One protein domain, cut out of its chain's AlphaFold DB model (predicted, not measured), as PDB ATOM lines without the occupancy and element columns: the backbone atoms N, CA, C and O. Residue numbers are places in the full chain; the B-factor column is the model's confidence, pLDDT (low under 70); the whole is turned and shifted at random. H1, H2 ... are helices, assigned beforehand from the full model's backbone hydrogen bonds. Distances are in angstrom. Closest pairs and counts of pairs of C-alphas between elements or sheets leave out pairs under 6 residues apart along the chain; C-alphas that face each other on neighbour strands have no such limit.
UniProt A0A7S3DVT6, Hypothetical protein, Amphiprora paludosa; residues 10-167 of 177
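Overview. This is residues 10 to 167 of the 177 residues of the protein "Hypothetical protein" of Amphiprora paludosa (UniProt A0A7S3DVT6). What shape comes first? Two long helices, H4 and H1, cross near their middles as an X, while a third long helix, H3, stands off from both. The short helices H2 and H5 lie by the C-terminal ends of H1 and H4, and residues 158 to 167 stick out. What is it built of? The printed part has 158 residues with five named helices, H1 to H5 in chain order, and no named strand: the class is all helix. It is loose, with a radius of gyration of the C-alphas of 20.0 A and spans of 61 by 42 by 34 A.

Along the chain. Where is the longest helix? H4, residues 119 to 150, runs 46.2 A from C-alpha 119 at (-29.092, 31.556, -50.058). Where are the others? H1 is residues 10 to 38, 42.1 A, from C-alpha 10 at (-39.394, 39.070, -31.785), and H3 is residues 61 to 82, 31.4 A. H2 is residues 52 to 58, and H5, residues 154 to 165, ends at C-alpha 165 at (-48.512, -8.448, -38.061).

Arrangement. What touches the hub, H4? H1 touches it at a steep tilt of 55 degrees, the same way, the closest C-alphas being Gly 23 and Gly 133, 3.7 A apart. H5 touches it about perpendicular, at 80 degrees, closest at C-alphas 147 and 154, 6.7 A. H2 only just touches it, with 3 pairs of C-alphas within 8 A, closest at Asn 53 and Cys 144, 7.2 A. What of H3 and the backbones? H3 touches no helix. Every O i to N i+4 pair is within hydrogen-bond range in H1, H3, H4 and H5; H2 has 1 of 3, and 3 of 4 O i to N i+3 pairs.

Size, cuts and confidence. How far does it reach? The C-alphas of Ile 90 and Gly 167, the two farthest apart, are 68.2 A apart, and the printed part has no cut. Which links are long, and where is confidence low? H1 to H2 and H3 to H4 are long links; pLDDT is under 70 at residue 37 and residues 39 to 57, 86 to 96 and 150 to 153.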
ATOM      1  N   ASN A  10     -40.147  39.719 -32.858       80.25
ATOM      2  CA  ASN A  10     -39.394  39.070 -31.785       80.25
ATOM      3  C   ASN A  10     -40.053  37.762 -31.306       80.25
ATOM      4  O   ASN A  10     -39.360  36.771 -31.099       80.25
ATOM      5  N   ASP A  11     -41.384  37.723 -31.198       81.31
ATOM      6  CA  ASP A  11     -42.103  36.515 -30.776       81.31
ATOM      7  C   ASP A  11     -41.970  35.401 -31.822       81.31
ATOM      8  O   ASP A  11     -41.728  34.246 -31.475       81.31
ATOM      9  N   ALA A  12     -42.052  35.753 -33.109       82.94
ATOM     10  CA  ALA A  12     -41.849  34.806 -34.204       82.94
ATOM     11  C   ALA A  12     -40.409  34.259 -34.234       82.94
ATOM     12  O   ALA A  12     -40.213  33.047 -34.350       82.94
ATOM     13  N   LYS A  13     -39.399  35.128 -34.070       83.50
ATOM     14  CA  LYS A  13     -37.986  34.721 -33.969       83.50
ATOM     15  C   LYS A  13     -37.746  33.797 -32.775       83.50
ATOM     16  O   LYS A  13     -37.050  32.797 -32.916       83.50
ATOM     17  N   ARG A  14     -38.364  34.085 -31.628       83.94
ATOM     18  CA  ARG A  14     -38.267  33.257 -30.420       83.94
ATOM     19  C   ARG A  14     -38.859  31.865 -30.619       83.94
ATOM     20  O   ARG A  14     -38.230  30.879 -30.252       83.94
ATOM     21  N   LEU A  15     -40.052  31.774 -31.208       86.12
ATOM     22  CA  LEU A  15     -40.677  30.480 -31.495       86.12
ATOM     23  C   LEU A  15     -39.828  29.667 -32.477       86.12
ATOM     24  O   LEU A  15     -39.629  28.472 -32.272       86.12
ATOM     25  N   ARG A  16     -39.257  30.326 -33.491       86.75
ATOM     26  CA  ARG A  16     -38.348  29.684 -34.443       86.75
ATOM     27  C   ARG A  16     -37.080  29.144 -33.779       86.75
ATOM     28  O   ARG A  16     -36.702  28.011 -34.053       86.75
ATOM     29  N   GLU A  17     -36.456  29.931 -32.903       86.06
ATOM     30  CA  GLU A  17     -35.301  29.494 -32.108       86.06
ATOM     31  C   GLU A  17     -35.656  28.256 -31.280       86.06
ATOM     32  O   GLU A  17     -34.945  27.254 -31.326       86.06
ATOM     33  N   SER A  18     -36.791  28.298 -30.575       87.81
ATOM     34  CA  SER A  18     -37.227  27.180 -29.737       87.81
ATOM     35  C   SER A  18     -37.481  25.912 -30.552       87.81
ATOM     36  O   SER A  18     -37.054  24.838 -30.144       87.81
ATOM     37  N   GLU A  19     -38.103  26.023 -31.726       90.00
ATOM     38  CA  GLU A  19     -38.378  24.884 -32.602       90.00
ATOM     39  C   GLU A  19     -37.083  24.209 -33.073       90.00
ATOM     40  O   GLU A  19     -36.974  22.986 -33.027       90.00
ATOM     41  N   ILE A  20     -36.085  24.999 -33.484       90.06
ATOM     42  CA  ILE A  20     -34.789  24.471 -33.927       90.06
ATOM     43  C   ILE A  20     -34.062  23.788 -32.763       90.06
ATOM     44  O   ILE A  20     -33.522  22.698 -32.933       90.06
ATOM     45  N   GLN A  21     -34.075  24.389 -31.572       88.44
ATOM     46  CA  GLN A  21     -33.422  23.816 -30.392       88.44
ATOM     47  C   GLN A  21     -34.046  22.480 -29.982       88.44
ATOM     48  O   GLN A  21     -33.328  21.489 -29.844       88.44
ATOM     49  N   HIS A  22     -35.374  22.422 -29.858       90.50
ATOM     50  CA  HIS A  22     -36.069  21.179 -29.519       90.50
ATOM     51  C   HIS A  22     -35.892  20.129 -30.619       90.50
ATOM     52  O   HIS A  22     -35.662  18.965 -30.310       90.50
ATOM     53  N   GLY A  23     -35.913  20.538 -31.892       91.38
ATOM     54  CA  GLY A  23     -35.641  19.650 -33.019       91.38
ATOM     55  C   GLY A  23     -34.245  19.024 -32.958       91.38
ATOM     56  O   GLY A  23     -34.120  17.813 -33.109       91.38
ATOM     57  N   ARG A  24     -33.197  19.814 -32.690       93.12
ATOM     58  CA  ARG A  24     -31.813  19.317 -32.563       93.12
ATOM     59  C   ARG A  24     -31.640  18.370 -31.383       93.12
ATOM     60  O   ARG A  24     -31.065  17.297 -31.550       93.12
ATOM     61  N   VAL A  25     -32.155  18.749 -30.213       90.75
ATOM     62  CA  VAL A  25     -32.091  17.907 -29.010       90.75
ATOM     63  C   VAL A  25     -32.847  16.602 -29.240       90.75
ATOM     64  O   VAL A  25     -32.307  15.542 -28.949       90.75
ATOM     65  N   ALA A  26     -34.038  16.650 -29.841       91.06
ATOM     66  CA  ALA A  26     -34.802  15.452 -30.162       91.06
ATOM     67  C   ALA A  26     -34.083  14.555 -31.179       91.06
ATOM     68  O   ALA A  26     -34.026  13.348 -30.975       91.06
ATOM     69  N   MET A  27     -33.479  15.113 -32.235       92.81
ATOM     70  CA  MET A  27     -32.685  14.325 -33.190       92.81
ATOM     71  C   MET A  27     -31.541  13.585 -32.487       92.81
ATOM     72  O   MET A  27     -31.405  12.376 -32.664       92.81
ATOM     73  N   MET A  28     -30.781  14.264 -31.624       89.31
ATOM     74  CA  MET A  28     -29.719  13.620 -30.839       89.31
ATOM     75  C   MET A  28     -30.265  12.569 -29.869       89.31
ATOM     76  O   MET A  28     -29.670  11.506 -29.721       89.31
ATOM     77  N   ALA A  29     -31.409  12.842 -29.244       86.19
ATOM     78  CA  ALA A  29     -32.051  11.932 -28.309       86.19
ATOM     79  C   ALA A  29     -32.517  10.642 -29.011       86.19
ATOM     80  O   ALA A  29     -32.213   9.553 -28.537       86.19
ATOM     81  N   THR A  30     -33.154  10.741 -30.187       86.12
ATOM     82  CA  THR A  30     -33.565   9.560 -30.971       86.12
ATOM     83  C   THR A  30     -32.384   8.663 -31.344       86.12
ATOM     84  O   THR A  30     -32.459   7.448 -31.180       86.12
ATOM     85  N   VAL A  31     -31.265   9.252 -31.782       85.81
ATOM     86  CA  VAL A  31     -30.033   8.503 -32.068       85.81
ATOM     87  C   VAL A  31     -29.461   7.883 -30.794       85.81
ATOM     88  O   VAL A  31     -29.038   6.732 -30.824       85.81
ATOM     89  N   GLY A  32     -29.473   8.614 -29.676       80.94
ATOM     90  CA  GLY A  32     -29.015   8.119 -28.379       80.94
ATOM     91  C   GLY A  32     -29.813   6.915 -27.881       80.94
ATOM     92  O   GLY A  32     -29.221   5.980 -27.362       80.94
ATOM     93  N   TYR A  33     -31.126   6.899 -28.108       77.06
ATOM     94  CA  TYR A  33     -31.988   5.761 -27.793       77.06
ATOM     95  C   TYR A  33     -31.621   4.517 -28.608       77.06
ATOM     96  O   TYR A  33     -31.352   3.463 -28.039       77.06
ATOM     97  N   PHE A  34     -31.503   4.651 -29.933       77.62
ATOM     98  CA  PHE A  34     -31.092   3.528 -30.777       77.62
ATOM     99  C   PHE A  34     -29.678   3.046 -30.462       77.62
ATOM    100  O   PHE A  34     -29.446   1.845 -30.414       77.62
ATOM    101  N   ALA A  35     -28.730   3.958 -30.236       76.94
ATOM    102  CA  ALA A  35     -27.361   3.598 -29.884       76.94
ATOM    103  C   ALA A  35     -27.285   2.932 -28.501       76.94
ATOM    104  O   ALA A  35     -26.582   1.937 -28.346       76.94
ATOM    105  N   GLY A  36     -28.025   3.448 -27.517       72.44
ATOM    106  CA  GLY A  36     -28.067   2.912 -26.156       72.44
ATOM    107  C   GLY A  36     -28.632   1.495 -26.095       72.44
ATOM    108  O   GLY A  36     -28.115   0.665 -25.351       72.44
ATOM    109  N   GLU A  37     -29.636   1.189 -26.915       69.31
ATOM    110  CA  GLU A  37     -30.202  -0.159 -26.988       69.31
ATOM    111  C   GLU A  37     -29.409  -1.094 -27.919       69.31
ATOM    112  O   GLU A  37     -29.133  -2.232 -27.549       69.31
ATOM    113  N   ALA A  38     -28.978  -0.631 -29.099       70.25
ATOM    114  CA  ALA A  38     -28.295  -1.478 -30.084       70.25
ATOM    115  C   ALA A  38     -26.871  -1.873 -29.668       70.25
ATOM    116  O   ALA A  38     -26.365  -2.910 -30.095       70.25
ATOM    117  N   MET A  39     -26.193  -1.040 -28.875       61.75
ATOM    118  CA  MET A  39     -24.801  -1.284 -28.482       61.75
ATOM    119  C   MET A  39     -24.665  -2.059 -27.163       61.75
ATOM    120  O   MET A  39     -23.552  -2.484 -26.828       61.75
ATOM    121  N   GLY A  40     -25.768  -2.279 -26.436       61.34
ATOM    122  CA  GLY A  40     -25.793  -2.982 -25.149       61.34
ATOM    123  C   GLY A  40     -24.812  -2.420 -24.101       61.34
ATOM    124  O   GLY A  40     -24.233  -1.342 -24.258       61.34
ATOM    125  N   SER A  41     -24.556  -3.187 -23.029       52.09
ATOM    126  CA  SER A  41     -23.613  -2.801 -21.951       52.09
ATOM    127  C   SER A  41     -22.141  -2.699 -22.398       52.09
ATOM    128  O   SER A  41     -21.269  -2.319 -21.619       52.09
ATOM    129  N   THR A  42     -21.854  -3.026 -23.660       51.12
ATOM    130  CA  THR A  42     -20.512  -3.105 -24.247       51.12
ATOM    131  C   THR A  42     -19.864  -1.745 -24.515       51.12
ATOM    132  O   THR A  42     -18.640  -1.676 -24.600       51.12
ATOM    133  N   VAL A  43     -20.651  -0.667 -24.646       50.03
ATOM    134  CA  VAL A  43     -20.127   0.695 -24.899       50.03
ATOM    135  C   VAL A  43     -20.671   1.747 -23.928       50.03
ATOM    136  O   VAL A  43     -20.047   2.797 -23.765       50.03
ATOM    137  N   ALA A  44     -21.768   1.469 -23.215       54.25
ATOM    138  CA  ALA A  44     -22.194   2.325 -22.117       54.25
ATOM    139  C   ALA A  44     -21.145   2.256 -20.986       54.25
ATOM    140  O   ALA A  44     -20.938   1.180 -20.411       54.25
ATOM    141  N   PRO A  45     -20.457   3.364 -20.640       54.56
ATOM    142  CA  PRO A  45     -19.632   3.369 -19.443       54.56
ATOM    143  C   PRO A  45     -20.518   2.963 -18.258       54.56
ATOM    144  O   PRO A  45     -21.692   3.321 -18.214       54.56
ATOM    145  N   PHE A  46     -19.954   2.209 -17.313       55.44
ATOM    146  CA  PHE A  46     -20.613   1.723 -16.088       55.44
ATOM    147  C   PHE A  46     -21.434   0.420 -16.184       55.44
ATOM    148  O   PHE A  46     -22.052   0.056 -15.190       55.44
ATOM    149  N   GLY A  47     -21.392  -0.333 -17.294       54.38
ATOM    150  CA  GLY A  47     -21.978  -1.691 -17.343       54.38
ATOM    151  C   GLY A  47     -23.502  -1.713 -17.178       54.38
ATOM    152  O   GLY A  47     -24.068  -2.669 -16.655       54.38
ATOM    153  N   ILE A  48     -24.143  -0.625 -17.600       57.78
ATOM    154  CA  ILE A  48     -25.574  -0.373 -17.470       57.78
ATOM    155  C   ILE A  48     -26.321  -1.261 -18.474       57.78
ATOM    156  O   ILE A  48     -25.981  -1.296 -19.657       57.78
ATOM    157  N   SER A  49     -27.327  -1.993 -17.996       54.84
ATOM    158  CA  SER A  49     -28.168  -2.876 -18.807       54.84
ATOM    159  C   SER A  49     -29.630  -2.699 -18.405       54.84
ATOM    160  O   SER A  49     -29.945  -2.556 -17.221       54.84
ATOM    161  N   GLY A  50     -30.509  -2.658 -19.402       60.38
ATOM    162  CA  GLY A  50     -31.941  -2.430 -19.239       60.38
ATOM    163  C   GLY A  50     -32.480  -1.353 -20.187       60.38
ATOM    164  O   GLY A  50     -31.706  -0.791 -20.974       60.38
ATOM    165  N   PRO A  51     -33.793  -1.072 -20.106       62.12
ATOM    166  CA  PRO A  51     -34.459  -0.052 -20.912       62.12
ATOM    167  C   PRO A  51     -33.736   1.302 -20.791       62.12
ATOM    168  O   PRO A  51     -33.385   1.716 -19.683       62.12
ATOM    169  N   ALA A  52     -33.485   1.973 -21.924       59.41
ATOM    170  CA  ALA A  52     -32.871   3.299 -22.045       59.41
ATOM    171  C   ALA A  52     -33.361   4.337 -21.010       59.41
ATOM    172  O   ALA A  52     -32.563   5.139 -20.517       59.41
ATOM    173  N   ASN A  53     -34.636   4.305 -20.622       62.53
ATOM    174  CA  ASN A  53     -35.212   5.197 -19.615       62.53
ATOM    175  C   ASN A  53     -34.652   4.955 -18.198       62.53
ATOM    176  O   ASN A  53     -34.439   5.904 -17.437       62.53
ATOM    177  N   ASP A  54     -34.345   3.704 -17.857       65.00
ATOM    178  CA  ASP A  54     -33.784   3.332 -16.555       65.00
ATOM    179  C   ASP A  54     -32.250   3.424 -16.544       65.00
ATOM    180  O   ASP A  54     -31.637   3.516 -15.478       65.00
ATOM    181  N   GLN A  55     -31.614   3.492 -17.721       66.38
ATOM    182  CA  GLN A  55     -30.163   3.658 -17.842       66.38
ATOM    183  C   GLN A  55     -29.677   4.962 -17.198       66.38
ATOM    184  O   GLN A  55     -28.623   4.977 -16.563       66.38
ATOM    185  N   LEU A  56     -30.454   6.049 -17.292       67.50
ATOM    186  CA  LEU A  56     -30.076   7.342 -16.715       67.50
ATOM    187  C   LEU A  56     -30.028   7.311 -15.178       67.50
ATOM    188  O   LEU A  56     -29.192   7.989 -14.582       67.50
ATOM    189  N   GLN A  57     -30.888   6.516 -14.534       69.31
ATOM    190  CA  GLN A  57     -30.906   6.374 -13.072       69.31
ATOM    191  C   GLN A  57     -29.747   5.519 -12.549       69.31
ATOM    192  O   GLN A  57     -29.314   5.696 -11.412       69.31
ATOM    193  N   GLN A  58     -29.229   4.615 -13.381       70.56
ATOM    194  CA  GLN A  58     -28.103   3.745 -13.038       70.56
ATOM    195  C   GLN A  58     -26.743   4.457 -13.142       70.56
ATOM    196  O   GLN A  58     -25.734   3.940 -12.659       70.56
ATOM    197  N   VAL A  59     -26.689   5.654 -13.740       72.38
ATOM    198  CA  VAL A  59     -25.450   6.436 -13.845       72.38
ATOM    199  C   VAL A  59     -25.001   6.896 -12.450       72.38
ATOM    200  O   VAL A  59     -25.794   7.485 -11.710       72.38
ATOM    201  N   PRO A  60     -23.719   6.712 -12.074       79.56
ATOM    202  CA  PRO A  60     -23.220   7.200 -10.797       79.56
ATOM    203  C   PRO A  60     -23.431   8.715 -10.673       79.56
ATOM    204  O   PRO A  60     -23.066   9.488 -11.562       79.56
ATOM    205  N   THR A  61     -23.964   9.155  -9.529       81.12
ATOM    206  CA  THR A  61     -24.273  10.564  -9.222       81.12
ATOM    207  C   THR A  61     -23.179  11.571  -9.611       81.12
ATOM    208  O   THR A  61     -23.528  12.604 -10.184       81.12
ATOM    209  N   PRO A  62     -21.868  11.328  -9.375       82.81
ATOM    210  CA  PRO A  62     -20.841  12.275  -9.811       82.81
ATOM    211  C   PRO A  62     -20.759  12.423 -11.338       82.81
ATOM    212  O   PRO A  62     -20.562  13.535 -11.821       82.81
ATOM    213  N   ALA A  63     -20.955  11.350 -12.110       81.44
ATOM    214  CA  ALA A  63     -20.946  11.421 -13.571       81.44
ATOM    215  C   ALA A  63     -22.160  12.202 -14.098       81.44
ATOM    216  O   ALA A  63     -22.013  13.057 -14.971       81.44
ATOM    217  N   PHE A  64     -23.339  11.986 -13.504       81.69
ATOM    218  CA  PHE A  64     -24.540  12.762 -13.819       81.69
ATOM    219  C   PHE A  64     -24.376  14.254 -13.485       81.69
ATOM    220  O   PHE A  64     -24.779  15.118 -14.266       81.69
ATOM    221  N   ALA A  65     -23.737  14.576 -12.356       85.25
ATOM    222  CA  ALA A  65     -23.459  15.957 -11.970       85.25
ATOM    223  C   ALA A  65     -22.512  16.647 -12.965       85.25
ATOM    224  O   ALA A  65     -22.795  17.760 -13.403       85.25
ATOM    225  N   VAL A  66     -21.430  15.977 -13.376       87.56
ATOM    226  CA  VAL A  66     -20.499  16.506 -14.387       87.56
ATOM    227  C   VAL A  66     -21.204  16.723 -15.725       87.56
ATOM    228  O   VAL A  66     -21.049  17.788 -16.323       87.56
ATOM    229  N   LEU A  67     -22.025  15.766 -16.169       85.25
ATOM    230  CA  LEU A  67     -22.830  15.902 -17.385       85.25
ATOM    231  C   LEU A  67     -23.779  17.103 -17.295       85.25
ATOM    232  O   LEU A  67     -23.829  17.924 -18.208       85.25
ATOM    233  N   THR A  68     -24.491  17.244 -16.177       85.81
ATOM    234  CA  THR A  68     -25.428  18.352 -15.951       85.81
ATOM    235  C   THR A  68     -24.712  19.701 -15.976       85.81
ATOM    236  O   THR A  68     -25.191  20.640 -16.608       85.81
ATOM    237  N   VAL A  69     -23.539  19.806 -15.344       90.56
ATOM    238  CA  VAL A  69     -22.723  21.030 -15.357       90.56
ATOM    239  C   VAL A  69     -22.204  21.339 -16.763       90.56
ATOM    240  O   VAL A  69     -22.235  22.496 -17.179       90.56
ATOM    241  N   ALA A  70     -21.774  20.329 -17.521       89.19
ATOM    242  CA  ALA A  70     -21.328  20.505 -18.900       89.19
ATOM    243  C   ALA A  70     -22.463  21.007 -19.809       89.19
ATOM    244  O   ALA A  70     -22.273  21.968 -20.557       89.19
ATOM    245  N   ILE A  71     -23.657  20.416 -19.696       88.31
ATOM    246  CA  ILE A  71     -24.856  20.864 -20.419       88.31
ATOM    247  C   ILE A  71     -25.211  22.295 -20.008       88.31
ATOM    248  O   ILE A  71     -25.412  23.143 -20.874       88.31
ATOM    249  N   ALA A  72     -25.218  22.602 -18.709       89.00
ATOM    250  CA  ALA A  72     -25.504  23.945 -18.214       89.00
ATOM    251  C   ALA A  72     -24.516  24.988 -18.764       89.00
ATOM    252  O   ALA A  72     -24.929  26.064 -19.193       89.00
ATOM    253  N   ALA A  73     -23.220  24.668 -18.811       89.31
ATOM    254  CA  ALA A  73     -22.204  25.545 -19.385       89.31
ATOM    255  C   ALA A  73     -22.410  25.767 -20.896       89.31
ATOM    256  O   ALA A  73     -22.320  26.904 -21.366       89.31
ATOM    257  N   ALA A  74     -22.737  24.714 -21.653       86.88
ATOM    258  CA  ALA A  74     -23.029  24.815 -23.083       86.88
ATOM    259  C   ALA A  74     -24.288  25.663 -23.358       86.88
ATOM    260  O   ALA A  74     -24.282  26.548 -24.219       86.88
ATOM    261  N   GLU A  75     -25.346  25.450 -22.576       85.88
ATOM    262  CA  GLU A  75     -26.602  26.202 -22.636       85.88
ATOM    263  C   GLU A  75     -26.407  27.685 -22.291       85.88
ATOM    264  O   GLU A  75     -26.991  28.556 -22.951       85.88
ATOM    265  N   LEU A  76     -25.551  27.982 -21.306       85.62
ATOM    266  CA  LEU A  76     -25.154  29.341 -20.936       85.62
ATOM    267  C   LEU A  76     -24.353  30.012 -22.051       85.62
ATOM    268  O   LEU A  76     -24.699  31.121 -22.460       85.62
ATOM    269  N   TYR A  77     -23.333  29.345 -22.597       85.69
ATOM    270  CA  TYR A  77     -22.549  29.885 -23.711       85.69
ATOM    271  C   TYR A  77     -23.457  30.262 -24.887       85.69
ATOM    272  O   TYR A  77     -23.415  31.388 -25.389       85.69
ATOM    273  N   ARG A  78     -24.372  29.367 -25.258       84.50
ATOM    274  CA  ARG A  78     -25.377  29.638 -26.286       84.50
ATOM    275  C   ARG A  78     -26.304  30.800 -25.903       84.50
ATOM    276  O   ARG A  78     -26.575  31.662 -26.739       84.50
ATOM    277  N   ALA A  79     -26.775  30.860 -24.655       82.94
ATOM    278  CA  ALA A  79     -27.641  31.942 -24.186       82.94
ATOM    279  C   ALA A  79     -26.973  33.320 -24.338       82.94
ATOM    280  O   ALA A  79     -27.595  34.247 -24.855       82.94
ATOM    281  N   THR A  80     -25.684  33.434 -24.000       80.50
ATOM    282  CA  THR A  80     -24.927  34.690 -24.145       80.50
ATOM    283  C   THR A  80     -24.738  35.133 -25.600       80.50
ATOM    284  O   THR A  80     -24.581  36.324 -25.863       80.50
ATOM    285  N   LYS A  81     -24.762  34.203 -26.563       80.50
ATOM    286  CA  LYS A  81     -24.633  34.510 -27.997       80.50
ATOM    287  C   LYS A  81     -25.943  35.004 -28.612       80.50
ATOM    288  O   LYS A  81     -25.911  35.964 -29.379       80.50
ATOM    289  N   GLY A  82     -27.067  34.364 -28.282       72.06
ATOM    290  CA  GLY A  82     -28.362  34.638 -28.918       72.06
ATOM    291  C   GLY A  82     -29.226  35.692 -28.219       72.06
ATOM    292  O   GLY A  82     -29.938  36.452 -28.881       72.06
ATOM    293  N   TRP A  83     -29.162  35.772 -26.888       80.00
ATOM    294  CA  TRP A  83     -30.089  36.584 -26.097       80.00
ATOM    295  C   TRP A  83     -29.481  37.921 -25.678       80.00
ATOM    296  O   TRP A  83     -28.263  38.074 -25.516       80.00
ATOM    297  N   VAL A  84     -30.346  38.924 -25.543       78.94
ATOM    298  CA  VAL A  84     -29.991  40.194 -24.903       78.94
ATOM    299  C   VAL A  84     -29.971  39.982 -23.390       78.94
ATOM    300  O   VAL A  84     -30.778  39.229 -22.846       78.94
ATOM    301  N   GLU A  85     -29.034  40.630 -22.706       76.19
ATOM    302  CA  GLU A  85     -28.928  40.548 -21.251       76.19
ATOM    303  C   GLU A  85     -30.191  41.115 -20.581       76.19
ATOM    304  O   GLU A  85     -30.661  42.199 -20.958       76.19
ATOM    305  N   PRO A  86     -30.758  40.412 -19.585       67.75
ATOM    306  CA  PRO A  86     -31.944  40.883 -18.894       67.75
ATOM    307  C   PRO A  86     -31.587  42.107 -18.045       67.75
ATOM    308  O   PRO A  86     -30.940  42.000 -17.005       67.75
ATOM    309  N   GLN A  87     -32.031  43.290 -18.466       67.56
ATOM    310  CA  GLN A  87     -31.958  44.479 -17.626       67.56
ATOM    311  C   GLN A  87     -33.126  44.465 -16.638       67.56
ATOM    312  O   GLN A  87     -34.290  44.431 -17.030       67.56
ATOM    313  N   PHE A  88     -32.814  44.509 -15.344       66.44
ATOM    314  CA  PHE A  88     -33.799  44.579 -14.258       66.44
ATOM    315  C   PHE A  88     -34.177  46.039 -13.947       66.44
ATOM    316  O   PHE A  88     -34.135  46.490 -12.804       66.44
ATOM    317  N   LYS A  89     -34.496  46.827 -14.984       68.56
ATOM    318  CA  LYS A  89     -34.986  48.204 -14.831       68.56
ATOM    319  C   LYS A  89     -36.513  48.221 -14.935       68.56
ATOM    320  O   LYS A  89     -37.099  47.544 -15.775       68.56
ATOM    321  N   ILE A  90     -37.176  49.008 -14.089       58.28
ATOM    322  CA  ILE A  90     -38.634  49.194 -14.162       58.28
ATOM    323  C   ILE A  90     -38.972  49.787 -15.542       58.28
ATOM    324  O   ILE A  90     -38.500  50.869 -15.882       58.28
ATOM    325  N   GLY A  91     -39.756  49.058 -16.343       62.94
ATOM    326  CA  GLY A  91     -40.182  49.473 -17.687       62.94
ATOM    327  C   GLY A  91     -39.323  48.974 -18.861       62.94
ATOM    328  O   GLY A  91     -39.646  49.293 -20.004       62.94
ATOM    329  N   SER A  92     -38.263  48.182 -18.638       59.56
ATOM    330  CA  SER A  92     -37.483  47.599 -19.742       59.56
ATOM    331  C   SER A  92     -38.096  46.296 -20.271       59.56
ATOM    332  O   SER A  92     -38.132  45.284 -19.576       59.56
ATOM    333  N   ASN A  93     -38.497  46.283 -21.548       64.25
ATOM    334  CA  ASN A  93     -38.983  45.091 -22.264       64.25
ATOM    335  C   ASN A  93     -37.839  44.242 -22.865       64.25
ATOM    336  O   ASN A  93     -37.964  43.721 -23.969       64.25
ATOM    337  N   THR A  94     -36.704  44.127 -22.171       64.50
ATOM    338  CA  THR A  94     -35.532  43.352 -22.635       64.50
ATOM    339  C   THR A  94     -35.620  41.866 -22.289       64.50
ATOM    340  O   THR A  94     -34.776  41.079 -22.701       64.50
ATOM    341  N   LEU A  95     -36.617  41.462 -21.498       65.56
ATOM    342  CA  LEU A  95     -36.841  40.055 -21.195       65.56
ATOM    343  C   LEU A  95     -37.346  39.343 -22.451       65.56
ATOM    344  O   LEU A  95     -38.281  39.801 -23.106       65.56
ATOM    345  N   TRP A  96     -36.743  38.196 -22.751       67.19
ATOM    346  CA  TRP A  96     -37.117  37.342 -23.878       67.19
ATOM    347  C   TRP A  96     -36.916  37.970 -25.270       67.19
ATOM    348  O   TRP A  96     -37.600  37.583 -26.224       67.19
ATOM    349  N   THR A  97     -35.992  38.926 -25.407       72.19
ATOM    350  CA  THR A  97     -35.607  39.496 -26.704       72.19
ATOM    351  C   THR A  97     -34.339  38.841 -27.247       72.19
ATOM    352  O   THR A  97     -33.333  38.686 -26.549       72.19
ATOM    353  N   LEU A  98     -34.392  38.435 -28.518       76.06
ATOM    354  CA  LEU A  98     -33.202  37.994 -29.244       76.06
ATOM    355  C   LEU A  98     -32.436  39.219 -29.748       76.06
ATOM    356  O   LEU A  98     -33.031  40.258 -30.046       76.06
ATOM    357  N   ARG A  99     -31.111  39.098 -29.868       78.06
ATOM    358  CA  ARG A  99     -30.283  40.156 -30.464       78.06
ATOM    359  C   ARG A  99     -30.717  40.401 -31.910       78.06
ATOM    360  O   ARG A  99     -30.976  39.460 -32.655       78.06
ATOM    361  N   GLU A 100     -30.769  41.661 -32.333       71.25
ATOM    362  CA  GLU A 100     -31.273  42.013 -33.672       71.25
ATOM    363  C   GLU A 100     -30.428  41.409 -34.803       71.25
ATOM    364  O   GLU A 100     -30.984  40.942 -35.799       71.25
ATOM    365  N   ASN A 101     -29.112  41.326 -34.583       75.81
ATOM    366  CA  ASN A 101     -28.127  40.768 -35.511       75.81
ATOM    367  C   ASN A 101     -27.987  39.235 -35.424       75.81
ATOM    368  O   ASN A 101     -27.131  38.666 -36.095       75.81
ATOM    369  N   TYR A 102     -28.781  38.564 -34.584       77.94
ATOM    370  CA  TYR A 102     -28.739  37.113 -34.427       77.94
ATOM    371  C   TYR A 102     -29.818  36.452 -35.286       77.94
ATOM    372  O   TYR A 102     -31.010  36.780 -35.198       77.94
ATOM    373  N   TYR A 103     -29.396  35.507 -36.125       78.06
ATOM    374  CA  TYR A 103     -30.310  34.658 -36.871       78.06
ATOM    375  C   TYR A 103     -30.695  33.441 -36.013       78.06
ATOM    376  O   TYR A 103     -29.798  32.759 -35.518       78.06
ATOM    377  N   PRO A 104     -31.996  33.139 -35.840       77.62
ATOM    378  CA  PRO A 104     -32.422  32.011 -35.021       77.62
ATOM    379  C   PRO A 104     -31.795  30.678 -35.468       77.62
ATOM    380  O   PRO A 104     -31.949  30.266 -36.619       77.62
ATOM    381  N   GLY A 105     -31.108  30.004 -34.549       70.69
ATOM    382  CA  GLY A 105     -30.434  28.723 -34.722       70.69
ATOM    383  C   GLY A 105     -28.974  28.811 -35.177       70.69
ATOM    384  O   GLY A 105     -28.326  27.762 -35.268       70.69
ATOM    385  N   ASP A 106     -28.448  30.012 -35.454       80.19
ATOM    386  CA  ASP A 106     -27.072  30.213 -35.924       80.19
ATOM    387  C   ASP A 106     -26.106  30.493 -34.764       80.19
ATOM    388  O   ASP A 106     -25.994  31.609 -34.262       80.19
ATOM    389  N   LEU A 107     -25.375  29.458 -34.347       74.31
ATOM    390  CA  LEU A 107     -24.357  29.550 -33.296       74.31
ATOM    391  C   LEU A 107     -22.946  29.802 -33.845       74.31
ATOM    392  O   LEU A 107     -21.991  29.830 -33.068       74.31
ATOM    393  N   GLY A 108     -22.795  29.962 -35.166       73.56
ATOM    394  CA  GLY A 108     -21.488  30.058 -35.821       73.56
ATOM    395  C   GLY A 108     -20.659  28.770 -35.741       73.56
ATOM    396  O   GLY A 108     -19.442  28.813 -35.901       73.56
ATOM    397  N   PHE A 109     -21.297  27.632 -35.459       73.19
ATOM    398  CA  PHE A 109     -20.649  26.326 -35.376       73.19
ATOM    399  C   PHE A 109     -20.679  25.637 -36.746       73.19
ATOM    400  O   PHE A 109     -21.628  24.928 -37.070       73.19
ATOM    401  N   ASP A 110     -19.647  25.880 -37.555       78.50
ATOM    402  CA  ASP A 110     -19.402  25.179 -38.823       78.50
ATOM    403  C   ASP A 110     -17.893  24.919 -39.004       78.50
ATOM    404  O   ASP A 110     -17.218  25.625 -39.754       78.50
ATOM    405  N   PRO A 111     -17.318  23.941 -38.277       76.81
ATOM    406  CA  PRO A 111     -15.887  23.641 -38.366       76.81
ATOM    407  C   PRO A 111     -15.486  22.999 -39.703       76.81
ATOM    408  O   PRO A 111     -14.306  22.998 -40.044       76.81
ATOM    409  N   LEU A 112     -16.449  22.444 -40.450       78.44
ATOM    410  CA  LEU A 112     -16.218  21.745 -41.718       78.44
ATOM    411  C   LEU A 112     -16.542  22.605 -42.950       78.44
ATOM    412  O   LEU A 112     -16.345  22.141 -44.070       78.44
ATOM    413  N   GLY A 113     -17.016  23.842 -42.763       75.31
ATOM    414  CA  GLY A 113     -17.336  24.761 -43.858       75.31
ATOM    415  C   GLY A 113     -18.438  24.245 -44.784       75.31
ATOM    416  O   GLY A 113     -18.433  24.551 -45.975       75.31
ATOM    417  N   LEU A 114     -19.357  23.424 -44.268       74.94
ATOM    418  CA  LEU A 114     -20.413  22.792 -45.065       74.94
ATOM    419  C   LEU A 114     -21.571  23.750 -45.369       74.94
ATOM    420  O   LEU A 114     -22.497  23.385 -46.096       74.94
ATOM    421  N   LYS A 115     -21.545  24.975 -44.828       72.38
ATOM    422  CA  LYS A 115     -22.536  26.008 -45.129       72.38
ATOM    423  C   LYS A 115     -22.391  26.472 -46.591       72.38
ATOM    424  O   LYS A 115     -21.379  27.074 -46.948       72.38
ATOM    425  N   PRO A 116     -23.396  26.244 -47.456       72.62
ATOM    426  CA  PRO A 116     -23.366  26.677 -48.838       72.62
ATOM    427  C   PRO A 116     -23.411  28.198 -48.879       72.62
ATOM    428  O   PRO A 116     -24.101  28.852 -48.094       72.62
ATOM    429  N   THR A 117     -22.697  28.762 -49.842       71.44
ATOM    430  CA  THR A 117     -22.652  30.206 -50.091       71.44
ATOM    431  C   THR A 117     -23.937  30.733 -50.740       71.44
ATOM    432  O   THR A 117     -24.204  31.932 -50.699       71.44
ATOM    433  N   SER A 118     -24.757  29.847 -51.313       77.88
ATOM    434  CA  SER A 118     -26.044  30.165 -51.936       77.88
ATOM    435  C   SER A 118     -27.178  30.235 -50.908       77.88
ATOM    436  O   SER A 118     -27.431  29.288 -50.159       77.88
ATOM    437  N   ASN A 119     -27.928  31.344 -50.926       74.81
ATOM    438  CA  ASN A 119     -29.092  31.556 -50.058       74.81
ATOM    439  C   ASN A 119     -30.197  30.505 -50.262       74.81
ATOM    440  O   ASN A 119     -30.911  30.177 -49.316       74.81
ATOM    441  N   TYR A 120     -30.350  29.985 -51.484       79.12
ATOM    442  CA  TYR A 120     -31.358  28.971 -51.795       79.12
ATOM    443  C   TYR A 120     -31.000  27.625 -51.154       79.12
ATOM    444  O   TYR A 120     -31.811  27.037 -50.441       79.12
ATOM    445  N   ASP A 121     -29.753  27.185 -51.318       79.31
ATOM    446  CA  ASP A 121     -29.286  25.907 -50.773       79.31
ATOM    447  C   ASP A 121     -29.263  25.920 -49.241       79.31
ATOM    448  O   ASP A 121     -29.575  24.914 -48.597       79.31
ATOM    449  N   PHE A 122     -28.989  27.083 -48.641       80.00
ATOM    450  CA  PHE A 122     -29.104  27.274 -47.199       80.00
ATOM    451  C   PHE A 122     -30.542  27.061 -46.699       80.00
ATOM    452  O   PHE A 122     -30.758  26.346 -45.721       80.00
ATOM    453  N   GLN A 123     -31.542  27.611 -47.396       81.94
ATOM    454  CA  GLN A 123     -32.955  27.403 -47.051       81.94
ATOM    455  C   GLN A 123     -33.383  25.943 -47.239       81.94
ATOM    456  O   GLN A 123     -34.124  25.400 -46.415       81.94
ATOM    457  N   VAL A 124     -32.897  25.274 -48.286       87.12
ATOM    458  CA  VAL A 124     -33.160  23.845 -48.508       87.12
ATOM    459  C   VAL A 124     -32.584  22.998 -47.372       87.12
ATOM    460  O   VAL A 124     -33.247  22.087 -46.879       87.12
ATOM    461  N   MET A 125     -31.379  23.290 -46.893       84.88
ATOM    462  CA  MET A 125     -30.833  22.560 -45.748       84.88
ATOM    463  C   MET A 125     -31.559  22.866 -44.445       84.88
ATOM    464  O   MET A 125     -31.851  21.947 -43.685       84.88
ATOM    465  N   GLN A 126     -31.930  24.122 -44.212       84.81
ATOM    466  CA  GLN A 126     -32.692  24.493 -43.025       84.81
ATOM    467  C   GLN A 126     -34.079  23.833 -43.003       84.81
ATOM    468  O   GLN A 126     -34.577  23.439 -41.951       84.81
ATOM    469  N   THR A 127     -34.728  23.697 -44.161       87.38
ATOM    470  CA  THR A 127     -36.013  22.991 -44.260       87.38
ATOM    471  C   THR A 127     -35.855  21.494 -44.024       87.38
ATOM    472  O   THR A 127     -36.681  20.925 -43.311       87.38
ATOM    473  N   LYS A 128     -34.776  20.873 -44.525       90.00
ATOM    474  CA  LYS A 128     -34.429  19.480 -44.203       90.00
ATOM    475  C   LYS A 128     -34.185  19.295 -42.707       90.00
ATOM    476  O   LYS A 128     -34.731  18.370 -42.118       90.00
ATOM    477  N   GLU A 129     -33.404  20.163 -42.075       90.38
ATOM    478  CA  GLU A 129     -33.185  20.123 -40.627       90.38
ATOM    479  C   GLU A 129     -34.518  20.192 -39.873       90.38
ATOM    480  O   GLU A 129     -34.782  19.394 -38.978       90.38
ATOM    481  N   LEU A 130     -35.401  21.101 -40.286       91.00
ATOM    482  CA  LEU A 130     -36.693  21.284 -39.645       91.00
ATOM    483  C   LEU A 130     -37.622  20.076 -39.804       91.00
ATOM    484  O   LEU A 130     -38.317  19.711 -38.856       91.00
ATOM    485  N   SER A 131     -37.666  19.465 -40.990       92.56
ATOM    486  CA  SER A 131     -38.515  18.298 -41.233       92.56
ATOM    487  C   SER A 131     -38.069  17.105 -40.393       92.56
ATOM    488  O   SER A 131     -38.907  16.462 -39.762       92.56
ATOM    489  N   HIS A 132     -36.757  16.855 -40.319       93.12
ATOM    490  CA  HIS A 132     -36.204  15.795 -39.476       93.12
ATOM    491  C   HIS A 132     -36.372  16.117 -37.990       93.12
ATOM    492  O   HIS A 132     -36.782  15.248 -37.231       93.12
ATOM    493  N   GLY A 133     -36.165  17.370 -37.578       92.44
ATOM    494  CA  GLY A 133     -36.372  17.809 -36.199       92.44
ATOM    495  C   GLY A 133     -37.812  17.613 -35.722       92.44
ATOM    496  O   GLY A 133     -38.035  17.103 -34.628       92.44
ATOM    497  N   ARG A 134     -38.809  17.950 -36.549       95.06
ATOM    498  CA  ARG A 134     -40.230  17.724 -36.223       95.06
ATOM    499  C   ARG A 134     -40.576  16.244 -36.111       95.06
ATOM    500  O   ARG A 134     -41.277  15.863 -35.177       95.06
ATOM    501  N   LEU A 135     -40.072  15.426 -37.035       93.06
ATOM    502  CA  LEU A 135     -40.247  13.977 -36.978       93.06
ATOM    503  C   LEU A 135     -39.601  13.399 -35.714       93.06
ATOM    504  O   LEU A 135     -40.235  12.623 -35.008       93.06
ATOM    505  N   ALA A 136     -38.381  13.828 -35.393       91.88
ATOM    506  CA  ALA A 136     -37.648  13.369 -34.223       91.88
ATOM    507  C   ALA A 136     -38.329  13.767 -32.908       91.88
ATOM    508  O   ALA A 136     -38.382  12.951 -31.996       91.88
ATOM    509  N   MET A 137     -38.904  14.974 -32.810       92.94
ATOM    510  CA  MET A 137     -39.652  15.399 -31.615       92.94
ATOM    511  C   MET A 137     -40.828  14.464 -31.309       92.94
ATOM    512  O   MET A 137     -41.045  14.107 -30.153       92.94
ATOM    513  N   ILE A 138     -41.565  14.038 -32.339       92.25
ATOM    514  CA  ILE A 138     -42.683  13.099 -32.181       92.25
ATOM    515  C   ILE A 138     -42.158  11.676 -31.944       92.25
ATOM    516  O   ILE A 138     -42.662  10.975 -31.071       92.25
ATOM    517  N   GLY A 139     -41.131  11.263 -32.691       86.62
ATOM    518  CA  GLY A 139     -40.529   9.934 -32.595       86.62
ATOM    519  C   GLY A 139     -39.960   9.650 -31.208       86.62
ATOM    520  O   GLY A 139     -40.310   8.643 -30.606       86.62
ATOM    521  N   TRP A 140     -39.159  10.566 -30.662       86.81
ATOM    522  CA  TRP A 140     -38.639  10.476 -29.296       86.81
ATOM    523  C   TRP A 140     -39.753  10.356 -28.251       86.81
ATOM    524  O   TRP A 140     -39.702   9.484 -27.389       86.81
ATOM    525  N   ALA A 141     -40.779  11.208 -28.336       86.12
ATOM    526  CA  ALA A 141     -41.892  11.178 -27.392       86.12
ATOM    527  C   ALA A 141     -42.661   9.843 -27.455       86.12
ATOM    528  O   ALA A 141     -43.064   9.307 -26.422       86.12
ATOM    529  N   GLY A 142     -42.825   9.274 -28.653       84.81
ATOM    530  CA  GLY A 142     -43.418   7.949 -28.841       84.81
ATOM    531  C   GLY A 142     -42.550   6.827 -28.266       84.81
ATOM    532  O   GLY A 142     -43.056   5.966 -27.559       84.81
ATOM    533  N   MET A 143     -41.241   6.879 -28.507       82.62
ATOM    534  CA  MET A 143     -40.280   5.911 -27.971       82.62
ATOM    535  C   MET A 143     -40.267   5.910 -26.437       82.62
ATOM    536  O   MET A 143     -40.458   4.865 -25.823       82.62
ATOM    537  N   CYS A 144     -40.178   7.089 -25.818       80.75
ATOM    538  CA  CYS A 144     -40.215   7.244 -24.363       80.75
ATOM    539  C   CYS A 144     -41.535   6.739 -23.748       80.75
ATOM    540  O   CYS A 144     -41.529   6.061 -22.723       80.75
ATOM    541  N   THR A 145     -42.682   7.022 -24.377       82.56
ATOM    542  CA  THR A 145     -43.985   6.558 -23.865       82.56
ATOM    543  C   THR A 145     -44.186   5.049 -24.017       82.56
ATOM    544  O   THR A 145     -44.736   4.429 -23.110       82.56
ATOM    545  N   GLN A 146     -43.737   4.443 -25.120       78.00
ATOM    546  CA  GLN A 146     -43.809   2.989 -25.322       78.00
ATOM    547  C   GLN A 146     -42.951   2.238 -24.308       78.00
ATOM    548  O   GLN A 146     -43.412   1.272 -23.707       78.00
ATOM    549  N   GLU A 147     -41.733   2.714 -24.081       73.06
ATOM    550  CA  GLU A 147     -40.808   2.110 -23.132       73.06
ATOM    551  C   GLU A 147     -41.301   2.240 -21.683       73.06
ATOM    552  O   GLU A 147     -41.239   1.277 -20.922       73.06
ATOM    553  N   LEU A 148     -41.885   3.390 -21.321       77.06
ATOM    554  CA  LEU A 148     -42.469   3.602 -19.994       77.06
ATOM    555  C   LEU A 148     -43.667   2.681 -19.712       77.06
ATOM    556  O   LEU A 148     -43.894   2.318 -18.564       77.06
ATOM    557  N   LEU A 149     -44.453   2.334 -20.735       76.12
ATOM    558  CA  LEU A 149     -45.629   1.469 -20.589       76.12
ATOM    559  C   LEU A 149     -45.281  -0.020 -20.662       76.12
ATOM    560  O   LEU A 149     -45.849  -0.818 -19.918       76.12
ATOM    561  N   ASN A 150     -44.379  -0.399 -21.568       68.00
ATOM    562  CA  ASN A 150     -44.043  -1.798 -21.817       68.00
ATOM    563  C   ASN A 150     -42.915  -2.304 -20.910       68.00
ATOM    564  O   ASN A 150     -42.808  -3.513 -20.726       68.00
ATOM    565  N   HIS A 151     -42.079  -1.407 -20.370       67.50
ATOM    566  CA  HIS A 151     -40.844  -1.732 -19.643       67.50
ATOM    567  C   HIS A 151     -39.907  -2.679 -20.417       67.50
ATOM    568  O   HIS A 151     -39.152  -3.448 -19.826       67.50
ATOM    569  N   LYS A 152     -39.977  -2.629 -21.750       67.56
ATOM    570  CA  LYS A 152     -39.172  -3.412 -22.691       67.56
ATOM    571  C   LYS A 152     -38.427  -2.474 -23.622       67.56
ATOM    572  O   LYS A 152     -38.889  -1.357 -23.858       67.56
ATOM    573  N   THR A 153     -37.314  -2.949 -24.171       67.94
ATOM    574  CA  THR A 153     -36.555  -2.193 -25.173       67.94
ATOM    575  C   THR A 153     -37.400  -1.953 -26.430       67.94
ATOM    576  O   THR A 153     -38.382  -2.658 -26.715       67.94
ATOM    577  N   ILE A 154     -37.049  -0.930 -27.203       70.06
ATOM    578  CA  ILE A 154     -37.782  -0.579 -28.423       70.06
ATOM    579  C   ILE A 154     -37.598  -1.656 -29.483       70.06
ATOM    580  O   ILE A 154     -38.551  -1.959 -30.201       70.06
ATOM    581  N   PHE A 155     -36.423  -2.283 -29.550       72.12
ATOM    582  CA  PHE A 155     -36.191  -3.413 -30.451       72.12
ATOM    583  C   PHE A 155     -37.084  -4.615 -30.121       72.12
ATOM    584  O   PHE A 155     -37.747  -5.127 -31.021       72.12
ATOM    585  N   GLU A 156     -37.216  -4.995 -28.847       70.44
ATOM    586  CA  GLU A 156     -38.145  -6.061 -28.436       70.44
ATOM    587  C   GLU A 156     -39.604  -5.718 -28.763       70.44
ATOM    588  O   GLU A 156     -40.383  -6.566 -29.203       70.44
ATOM    589  N   THR A 157     -39.987  -4.453 -28.571       71.94
ATOM    590  CA  THR A 157     -41.335  -3.978 -28.900       71.94
ATOM    591  C   THR A 157     -41.587  -4.039 -30.412       71.94
ATOM    592  O   THR A 157     -42.669  -4.443 -30.848       71.94
ATOM    593  N   LEU A 158     -40.594  -3.682 -31.230       75.62
ATOM    594  CA  LEU A 158     -40.675  -3.742 -32.689       75.62
ATOM    595  C   LEU A 158     -40.807  -5.187 -33.189       75.62
ATOM    596  O   LEU A 158     -41.674  -5.471 -34.018       75.62
ATOM    597  N   GLU A 159     -39.989  -6.099 -32.663       74.62
ATOM    598  CA  GLU A 159     -40.032  -7.524 -33.003       74.62
ATOM    599  C   GLU A 159     -41.383  -8.148 -32.641       74.62
ATOM    600  O   GLU A 159     -41.988  -8.838 -33.466       74.62
ATOM    601  N   PHE A 160     -41.919  -7.827 -31.458       72.31
ATOM    602  CA  PHE A 160     -43.255  -8.254 -31.045       72.31
ATOM    603  C   PHE A 160     -44.321  -7.846 -32.069       72.31
ATOM    604  O   PHE A 160     -45.095  -8.688 -32.534       72.31
ATOM    605  N   TYR A 161     -44.352  -6.572 -32.477       76.81
ATOM    606  CA  TYR A 161     -45.323  -6.110 -33.470       76.81
ATOM    607  C   TYR A 161     -45.100  -6.750 -34.842       76.81
ATOM    608  O   TYR A 161     -46.075  -7.100 -35.506       76.81
ATOM    609  N   GLN A 162     -43.854  -6.957 -35.269       80.44
ATOM    610  CA  GLN A 162     -43.559  -7.641 -36.528       80.44
ATOM    611  C   GLN A 162     -44.115  -9.076 -36.544       80.44
ATOM    612  O   GLN A 162     -44.672  -9.518 -37.554       80.44
ATOM    613  N   ILE A 163     -44.020  -9.800 -35.428       76.06
ATOM    614  CA  ILE A 163     -44.553 -11.163 -35.301       76.06
ATOM    615  C   ILE A 163     -46.085 -11.153 -35.307       76.06
ATOM    616  O   ILE A 163     -46.700 -11.937 -36.029       76.06
ATOM    617  N   VAL A 164     -46.706 -10.216 -34.584       78.56
ATOM    618  CA  VAL A 164     -48.168 -10.044 -34.575       78.56
ATOM    619  C   VAL A 164     -48.698  -9.760 -35.985       78.56
ATOM    620  O   VAL A 164     -49.644 -10.407 -36.433       78.56
ATOM    621  N   TRP A 165     -48.076  -8.827 -36.713       80.56
ATOM    622  CA  TRP A 165     -48.512  -8.448 -38.061       80.56
ATOM    623  C   TRP A 165     -48.216  -9.505 -39.129       80.56
ATOM    624  O   TRP A 165     -48.919  -9.558 -40.136       80.56
ATOM    625  N   SER A 166     -47.216 -10.364 -38.916       82.69
ATOM    626  CA  SER A 166     -46.943 -11.517 -39.788       82.69
ATOM    627  C   SER A 166     -47.827 -12.735 -39.485       82.69
ATOM    628  O   SER A 166     -47.742 -13.738 -40.191       82.69
ATOM    629  N   GLY A 167     -48.706 -12.650 -38.479       76.62
ATOM    630  CA  GLY A 167     -49.612 -13.732 -38.089       76.62
ATOM    631  C   GLY A 167     -48.933 -14.857 -37.300       76.62
ATOM    632  O   GLY A 167     -49.511 -15.934 -37.160       76.62
TER     633      GLY A 167